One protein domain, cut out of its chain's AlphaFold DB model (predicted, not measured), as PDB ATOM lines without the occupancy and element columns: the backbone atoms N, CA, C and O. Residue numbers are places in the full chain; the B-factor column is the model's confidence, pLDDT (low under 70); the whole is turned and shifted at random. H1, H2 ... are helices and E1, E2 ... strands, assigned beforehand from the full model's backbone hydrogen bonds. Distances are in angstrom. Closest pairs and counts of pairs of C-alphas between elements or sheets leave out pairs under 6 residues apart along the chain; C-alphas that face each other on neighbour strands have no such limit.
ATOM      1  N   LYS A   3      29.211  -6.358   2.809       94.81
ATOM      2  CA  LYS A   3      28.401  -5.517   1.917       94.81
ATOM      3  C   LYS A   3      29.305  -4.490   1.251       94.81
ATOM      4  O   LYS A   3      30.219  -3.991   1.898       94.81
ATOM      5  N   GLY A   4      29.015  -4.153   0.004       93.69
ATOM      6  CA  GLY A   4      29.765  -3.142  -0.731       93.69
ATOM      7  C   GLY A   4      28.996  -2.634  -1.938       93.69
ATOM      8  O   GLY A   4      27.784  -2.846  -2.054       93.69
ATOM      9  N   GLN A   5      29.721  -1.994  -2.844       95.81
ATOM     10  CA  GLN A   5      29.225  -1.559  -4.141       95.81
ATOM     11  C   GLN A   5      30.175  -2.053  -5.228       95.81
ATOM     12  O   GLN A   5      31.378  -2.166  -4.990       95.81
ATOM     13  N   ASP A   6      29.632  -2.390  -6.394       92.56
ATOM     14  CA  ASP A   6      30.453  -2.702  -7.560       92.56
ATOM     15  C   ASP A   6      30.983  -1.412  -8.214       92.56
ATOM     16  O   ASP A   6      30.675  -0.295  -7.792       92.56
ATOM     17  N   ILE A   7      31.762  -1.559  -9.287       94.69
ATOM     18  CA  ILE A   7      32.310  -0.428 -10.053       94.69
ATOM     19  C   ILE A   7      31.233   0.465 -10.699       94.69
ATOM     20  O   ILE A   7      31.535   1.556 -11.174       94.69
ATOM     21  N   HIS A   8      29.980   0.009 -10.731       96.06
ATOM     22  CA  HIS A   8      28.817   0.728 -11.243       96.06
ATOM     23  C   HIS A   8      27.897   1.220 -10.114       96.06
ATOM     24  O   HIS A   8      26.751   1.593 -10.378       96.06
ATOM     25  N   VAL A   9      28.382   1.239  -8.863       94.19
ATOM     26  CA  VAL A   9      27.665   1.722  -7.669       94.19
ATOM     27  C   VAL A   9      26.439   0.856  -7.322       94.19
ATOM     28  O   VAL A   9      25.584   1.234  -6.519       94.19
ATOM     29  N   LYS A  10      26.334  -0.354  -7.880       96.50
ATOM     30  CA  LYS A  10      25.250  -1.275  -7.528       96.50
ATOM     31  C   LYS A  10      25.577  -1.982  -6.214       96.50
ATOM     32  O   LYS A  10      26.711  -2.427  -6.028       96.50
ATOM     33  N   PRO A  11      24.607  -2.120  -5.295       96.12
ATOM     34  CA  PRO A  11      24.844  -2.774  -4.016       96.12
ATOM     35  C   PRO A  11      25.153  -4.264  -4.206       96.12
ATOM     36  O   PRO A  11      24.407  -4.978  -4.876       96.12
ATOM     37  N   LEU A  12      26.209  -4.745  -3.546       94.38
ATOM     38  CA  LEU A  12      26.607  -6.154  -3.530       94.38
ATOM     39  C   LEU A  12      26.652  -6.709  -2.105       94.38
ATOM     40  O   LEU A  12      26.918  -5.992  -1.132       94.38
ATOM     41  N   ARG A  13      26.409  -8.016  -1.982       95.62
ATOM     42  CA  ARG A  13      26.568  -8.775  -0.736       95.62
ATOM     43  C   ARG A  13      27.329 -10.057  -1.011       95.62
ATOM     44  O   ARG A  13      26.910 -10.843  -1.853       95.62
ATOM     45  N   VAL A  14      28.406 -10.275  -0.268       95.06
ATOM     46  CA  VAL A  14      29.275 -11.444  -0.423       95.06
ATOM     47  C   VAL A  14      29.233 -12.271   0.854       95.06
ATOM     48  O   VAL A  14      29.532 -11.787   1.951       95.06
ATOM     49  N   SER A  15      28.834 -13.533   0.712       96.00
ATOM     50  CA  SER A  15      29.011 -14.542   1.752       96.00
ATOM     51  C   SER A  15      30.319 -15.272   1.481       96.00
ATOM     52  O   SER A  15      30.476 -15.886   0.430       96.00
ATOM     53  N   ALA A  16      31.266 -15.164   2.404       94.50
ATOM     54  CA  ALA A  16      32.590 -15.749   2.286       94.50
ATOM     55  C   ALA A  16      32.899 -16.544   3.553       94.50
ATOM     56  O   ALA A  16      32.478 -16.155   4.644       94.50
ATOM     57  N   HIS A  17      33.643 -17.635   3.389       96.31
ATOM     58  CA  HIS A  17      34.065 -18.531   4.463       96.31
ATOM     59  C   HIS A  17      35.525 -18.946   4.240       96.31
ATOM     60  O   HIS A  17      36.033 -18.846   3.119       96.31
ATOM     61  N   GLY A  18      36.196 -19.405   5.299       95.94
ATOM     62  CA  GLY A  18      37.589 -19.858   5.239       95.94
ATOM     63  C   GLY A  18      38.531 -18.803   4.649       95.94
ATOM     64  O   GLY A  18      38.392 -17.613   4.934       95.94
ATOM     65  N   TYR A  19      39.447 -19.235   3.776       95.94
ATOM     66  CA  TYR A  19      40.441 -18.359   3.144       95.94
ATOM     67  C   TYR A  19      39.831 -17.183   2.379       95.94
ATOM     68  O   TYR A  19      40.392 -16.091   2.398       95.94
ATOM     69  N   TYR A  20      38.657 -17.359   1.761       96.12
ATOM     70  CA  TYR A  20      38.013 -16.258   1.044       96.12
ATOM     71  C   TYR A  20      37.512 -15.168   1.998       96.12
ATOM     72  O   TYR A  20      37.647 -13.981   1.713       96.12
ATOM     73  N   ALA A  21      36.983 -15.551   3.166       96.50
ATOM     74  CA  ALA A  21      36.615 -14.576   4.190       96.50
ATOM     75  C   ALA A  21      37.843 -13.833   4.719       96.50
ATOM     76  O   ALA A  21      37.747 -12.649   5.033       96.50
ATOM     77  N   TRP A  22      38.971 -14.532   4.831       95.88
ATOM     78  CA  TRP A  22      40.211 -13.980   5.358       95.88
ATOM     79  C   TRP A  22      40.832 -12.957   4.405       95.88
ATOM     80  O   TRP A  22      41.145 -11.849   4.825       95.88
ATOM     81  N   ALA A  23      40.878 -13.272   3.107       96.38
ATOM     82  CA  ALA A  23      41.307 -12.329   2.079       96.38
ATOM     83  C   ALA A  23      40.437 -11.062   2.077       96.38
ATOM     84  O   ALA A  23      40.957  -9.954   2.091       96.38
ATOM     85  N   LEU A  24      39.107 -11.205   2.147       95.88
ATOM     86  CA  LEU A  24      38.222 -10.038   2.204       95.88
ATOM     87  C   LEU A  24      38.464  -9.167   3.443       95.88
ATOM     88  O   LEU A  24      38.404  -7.948   3.335       95.88
ATOM     89  N   GLN A  25      38.718  -9.769   4.607       96.00
ATOM     90  CA  GLN A  25      39.054  -9.017   5.822       96.00
ATOM     91  C   GLN A  25      40.365  -8.242   5.656       96.00
ATOM     92  O   GLN A  25      40.387  -7.051   5.948       96.00
ATOM     93  N   HIS A  26      41.403  -8.877   5.106       96.31
ATOM     94  CA  HIS A  26      42.697  -8.242   4.841       96.31
ATOM     95  C   HIS A  26      42.572  -6.991   3.959       96.31
ATOM     96  O   HIS A  26      43.065  -5.923   4.317       96.31
ATOM     97  N   GLU A  27      41.847  -7.094   2.844       96.44
ATOM     98  CA  GLU A  27      41.653  -5.953   1.942       96.44
ATOM     99  C   GLU A  27      40.829  -4.829   2.592       96.44
ATOM    100  O   GLU A  27      41.091  -3.647   2.373       96.44
ATOM    101  N   ILE A  28      39.831  -5.173   3.416       95.69
ATOM    102  CA  ILE A  28      39.026  -4.182   4.146       95.69
ATOM    103  C   ILE A  28      39.869  -3.467   5.206       95.69
ATOM    104  O   ILE A  28      39.738  -2.255   5.374       95.69
ATOM    105  N   ASP A  29      40.741  -4.185   5.907       97.50
ATOM    106  CA  ASP A  29      41.633  -3.614   6.916       97.50
ATOM    107  C   ASP A  29      42.578  -2.572   6.317       97.50
ATOM    108  O   ASP A  29      42.789  -1.511   6.914       97.50
ATOM    109  N   HIS A  30      43.049  -2.795   5.089       97.06
ATOM    110  CA  HIS A  30      43.838  -1.807   4.356       97.06
ATOM    111  C   HIS A  30      43.090  -0.495   4.104       97.06
ATOM    112  O   HIS A  30      43.707   0.570   4.169       97.06
ATOM    113  N   LEU A  31      41.765  -0.527   3.920       96.12
ATOM    114  CA  LEU A  31      40.956   0.698   3.818       96.12
ATOM    115  C   LEU A  31      40.940   1.501   5.127       96.12
ATOM    116  O   LEU A  31      40.744   2.714   5.102       96.12
ATOM    117  N   ASN A  32      41.170   0.835   6.259       96.38
ATOM    118  CA  ASN A  32      41.253   1.443   7.585       96.38
ATOM    119  C   ASN A  32      42.704   1.734   8.020       96.38
ATOM    120  O   ASN A  32      42.931   2.118   9.166       96.38
ATOM    121  N   GLY A  33      43.690   1.540   7.136       96.69
ATOM    122  CA  GLY A  33      45.112   1.701   7.460       96.69
ATOM    123  C   GLY A  33      45.663   0.634   8.413       96.69
ATOM    124  O   GLY A  33      46.713   0.837   9.020       96.69
ATOM    125  N   ILE A  34      44.962  -0.491   8.562       97.38
ATOM    126  CA  ILE A  34      45.370  -1.619   9.399       97.38
ATOM    127  C   ILE A  34      46.161  -2.595   8.519       97.38
ATOM    128  O   ILE A  34      45.725  -2.985   7.432       97.38
ATOM    129  N   LEU A  35      47.356  -2.972   8.974       95.12
ATOM    130  CA  LEU A  35      48.164  -4.008   8.338       95.12
ATOM    131  C   LEU A  35      47.954  -5.337   9.058       95.12
ATOM    132  O   LEU A  35      47.592  -5.373  10.229       95.12
ATOM    133  N   TYR A  36      48.274  -6.440   8.383       92.19
ATOM    134  CA  TYR A  36      48.212  -7.771   8.993       92.19
ATOM    135  C   TYR A  36      49.028  -7.862  10.296       92.19
ATOM    136  O   TYR A  36      48.619  -8.510  11.251       92.19
ATOM    137  N   LEU A  37      50.155  -7.146  10.357       92.44
ATOM    138  CA  LEU A  37      51.031  -7.093  11.530       92.44
ATOM    139  C   LEU A  37      50.348  -6.515  12.777       92.44
ATOM    140  O   LEU A  37      50.778  -6.803  13.889       92.44
ATOM    141  N   ASN A  38      49.294  -5.714  12.613       92.88
ATOM    142  CA  ASN A  38      48.542  -5.148  13.729       92.88
ATOM    143  C   ASN A  38      47.697  -6.197  14.465       92.88
ATOM    144  O   ASN A  38      47.319  -5.959  15.607       92.88
ATOM    145  N   HIS A  39      47.404  -7.330  13.821       92.50
ATOM    146  CA  HIS A  39      46.622  -8.432  14.396       92.50
ATOM    147  C   HIS A  39      47.486  -9.513  15.037       92.50
ATOM    148  O   HIS A  39      46.978 -10.556  15.436       92.50
ATOM    149  N   LEU A  40      48.797  -9.304  15.086       91.81
ATOM    150  CA  LEU A  40      49.716 -10.273  15.647       91.81
ATOM    151  C   LEU A  40      49.596 -10.271  17.177       91.81
ATOM    152  O   LEU A  40      49.837  -9.242  17.809       91.81
ATOM    153  N   ASP A  41      49.255 -11.416  17.769       90.56
ATOM    154  CA  ASP A  41      49.131 -11.540  19.226       90.56
ATOM    155  C   ASP A  41      50.484 -11.315  19.910       90.56
ATOM    156  O   ASP A  41      50.572 -10.655  20.952       90.56
ATOM    157  N   ARG A  42      51.559 -11.862  19.325       91.88
ATOM    158  CA  ARG A  42      52.922 -11.739  19.846       91.88
ATOM    159  C   ARG A  42      53.926 -11.514  18.716       91.88
ATOM    160  O   ARG A  42      53.855 -12.196  17.701       91.88
ATOM    161  N   PRO A  43      54.950 -10.657  18.899       85.06
ATOM    162  CA  PRO A  43      56.000 -10.439  17.891       85.06
ATOM    163  C   PRO A  43      56.725 -11.718  17.446       85.06
ATOM    164  O   PRO A  43      57.254 -11.784  16.342       85.06
ATOM    165  N   GLU A  44      56.756 -12.722  18.320       89.25
ATOM    166  CA  GLU A  44      57.413 -14.019  18.129       89.25
ATOM    167  C   GLU A  44      56.708 -14.911  17.096       89.25
ATOM    168  O   GLU A  44      57.315 -15.853  16.593       89.25
ATOM    169  N   ASP A  45      55.456 -14.600  16.743       88.62
ATOM    170  CA  ASP A  45      54.698 -15.334  15.723       88.62
ATOM    171  C   ASP A  45      55.207 -15.031  14.299       88.62
ATOM    172  O   ASP A  45      54.862 -15.719  13.334       88.62
ATOM    173  N   LEU A  46      56.060 -14.010  14.144       89.88
ATOM    174  CA  LEU A  46      56.732 -13.707  12.884       89.88
ATOM    175  C   LEU A  46      57.910 -14.650  12.665       89.88
ATOM    176  O   LEU A  46      58.920 -14.600  13.367       89.88
ATOM    177  N   ARG A  47      57.832 -15.429  11.588       89.25
ATOM    178  CA  ARG A  47      58.990 -16.130  11.033       89.25
ATOM    179  C   ARG A  47      59.508 -15.405   9.800       89.25
ATOM    180  O   ARG A  47      58.736 -14.977   8.941       89.25
ATOM    181  N   LYS A  48      60.829 -15.297   9.694       87.88
ATOM    182  CA  LYS A  48      61.475 -14.838   8.467       87.88
ATOM    183  C   LYS A  48      61.368 -15.947   7.424       87.88
ATOM    184  O   LYS A  48      61.674 -17.092   7.731       87.88
ATOM    185  N   ILE A  49      60.928 -15.595   6.223       87.50
ATOM    186  CA  ILE A  49      60.857 -16.526   5.097       87.50
ATOM    187  C   ILE A  49      62.178 -16.423   4.330       87.50
ATOM    188  O   ILE A  49      62.565 -15.330   3.904       87.50
ATOM    189  N   HIS A  50      62.882 -17.542   4.204       87.75
ATOM    190  CA  HIS A  50      64.071 -17.713   3.375       87.75
ATOM    191  C   HIS A  50      63.681 -18.271   1.997       87.75
ATOM    192  O   HIS A  50      62.627 -18.881   1.843       87.75
ATOM    193  N   GLU A  51      64.521 -18.069   0.977       75.44
ATOM    194  CA  GLU A  51      64.246 -18.566  -0.385       75.44
ATOM    195  C   GLU A  51      64.054 -20.093  -0.425       75.44
ATOM    196  O   GLU A  51      63.231 -20.592  -1.193       75.44
ATOM    197  N   ASP A  52      64.732 -20.819   0.467       74.19
ATOM    198  CA  ASP A  52      64.615 -22.272   0.610       74.19
ATOM    199  C   ASP A  52      63.242 -22.712   1.164       74.19
ATOM    200  O   ASP A  52      62.719 -23.758   0.769       74.19
ATOM    201  N   ASP A  53      62.584 -21.883   1.989       69.75
ATOM    202  CA  ASP A  53      61.253 -22.176   2.554       69.75
ATOM    203  C   ASP A  53      60.169 -22.222   1.463       69.75
ATOM    204  O   ASP A  53      59.188 -22.965   1.558       69.75
ATOM    205  N   ALA A  54      60.350 -21.442   0.388       61.19
ATOM    206  CA  ALA A  54      59.420 -21.395  -0.739       61.19
ATOM    207  C   ALA A  54      59.416 -22.698  -1.561       61.19
ATOM    208  O   ALA A  54      58.477 -22.952  -2.324       61.19
ATOM    209  N   VAL A  55      60.461 -23.523  -1.430       58.78
ATOM    210  CA  VAL A  55      60.562 -24.827  -2.096       58.78
ATOM    211  C   VAL A  55      59.809 -25.893  -1.297       58.78
ATOM    212  O   VAL A  55      59.071 -26.686  -1.886       58.78
ATOM    213  N   GLU A  56      59.907 -25.877   0.035       58.00
ATOM    214  CA  GLU A  56      59.223 -26.843   0.907       58.00
ATOM    215  C   GLU A  56      57.694 -26.742   0.830       58.00
ATOM    216  O   GLU A  56      56.996 -27.763   0.804       58.00
ATOM    217  N   GLU A  57      57.151 -25.526   0.724       58.25
ATOM    218  CA  GLU A  57      55.702 -25.320   0.640       58.25
ATOM    219  C   GLU A  57      55.130 -25.877  -0.676       58.25
ATOM    220  O   GLU A  57      54.105 -26.563  -0.674       58.25
ATOM    221  N   LYS A  58      55.848 -25.708  -1.796       54.56
ATOM    222  CA  LYS A  58      55.463 -26.281  -3.100       54.56
ATOM    223  C   LYS A  58      55.508 -27.809  -3.097       54.56
ATOM    224  O   LYS A  58      54.587 -28.445  -3.607       54.56
ATOM    225  N   VAL A  59      56.529 -28.409  -2.478       56.56
ATOM    226  CA  VAL A  59      56.656 -29.876  -2.350       56.56
ATOM    227  C   VAL A  59      55.543 -30.460  -1.467       56.56
ATOM    228  O   VAL A  59      55.033 -31.547  -1.742       56.56
ATOM    229  N   SER A  60      55.134 -29.733  -0.425       54.69
ATOM    230  CA  SER A  60      54.065 -30.135   0.501       54.69
ATOM    231  C   SER A  60      52.673 -30.104  -0.137       54.69
ATOM    232  O   SER A  60      51.839 -30.964   0.158       54.69
ATOM    233  N   VAL A  61      52.424 -29.126  -1.013       57.88
ATOM    234  CA  VAL A  61      51.167 -28.995  -1.766       57.88
ATOM    235  C   VAL A  61      51.079 -30.049  -2.876       57.88
ATOM    236  O   VAL A  61      50.021 -30.652  -3.040       57.88
ATOM    237  N   GLU A  62      52.184 -30.348  -3.568       55.59
ATOM    238  CA  GLU A  62      52.218 -31.363  -4.636       55.59
ATOM    239  C   GLU A  62      52.044 -32.795  -4.094       55.59
ATOM    240  O   GLU A  62      51.362 -33.607  -4.706       55.59
ATOM    241  N   LYS A  63      52.585 -33.110  -2.906       49.66
ATOM    242  CA  LYS A  63      52.418 -34.437  -2.267       49.66
ATOM    243  C   LYS A  63      51.005 -34.724  -1.748       49.66
ATOM    244  O   LYS A  63      50.726 -35.856  -1.357       49.66
ATOM    245  N   ARG A  64      50.141 -33.709  -1.664       51.91
ATOM    246  CA  ARG A  64      48.748 -33.829  -1.194       51.91
ATOM    247  C   ARG A  64      47.732 -33.870  -2.341       51.91
ATOM    248  O   ARG A  64      46.533 -33.802  -2.072       51.91
TER     249      ARG A  64
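What this domain is: This is residues 3 to 64 of the 65 residues of an uncharacterized protein of Dictyobacter alpinus (UniProt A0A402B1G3). The parts are strung out in an open, loosely joined chain: a small strand hairpin, E1 and E2, at one end, helix H1 nearer the middle with short H2 near it, and, past a long link, H3 standing free at the far end. The 62 printed residues hold E1, E2, H1, H2 and H3 in that order, the two strands antiparallel; the class is mostly helix. The whole is extended, with a radius of gyration of the C-alphas of 16.7 A and spans of 45 by 31 by 19 A.

How they stand to each other: Look first at E1, residues 3 to 5, and E2, residues 11 to 14, a hairpin of antiparallel strands at 137 degrees; N 4 and O 12, 3.0 A apart, are within hydrogen-bond range. H1, residues 18 to 31, and H2, residues 36 to 39, are close but not clearly touching; their closest C-alphas, of His 26 and Tyr 36, are 6.9 A apart. H3, residues 53 to 62, is apart from H1 and H2. O i to N i+4 pairs are within range in 9 of 10 cases in H1 and 5 of 6 in H3; H2 is too short for such a pair.

Where its parts are: Find C-alpha 3 at (28.401, -5.517, 1.917), where E1 begins. H1 runs 20.9 A from C-alpha 18 at (37.589, -19.858, 5.239); H3 runs 14.8 A to C-alpha 62 at (52.218, -31.363, -4.636).

The domain as a whole: The C-alphas farthest apart, of Lys 10 and Asp 52, are 45.4 A apart. The printed part has no cut; the link from H2 to H3, 13 residues, is long. Residues 53 to 64 have pLDDT under 70.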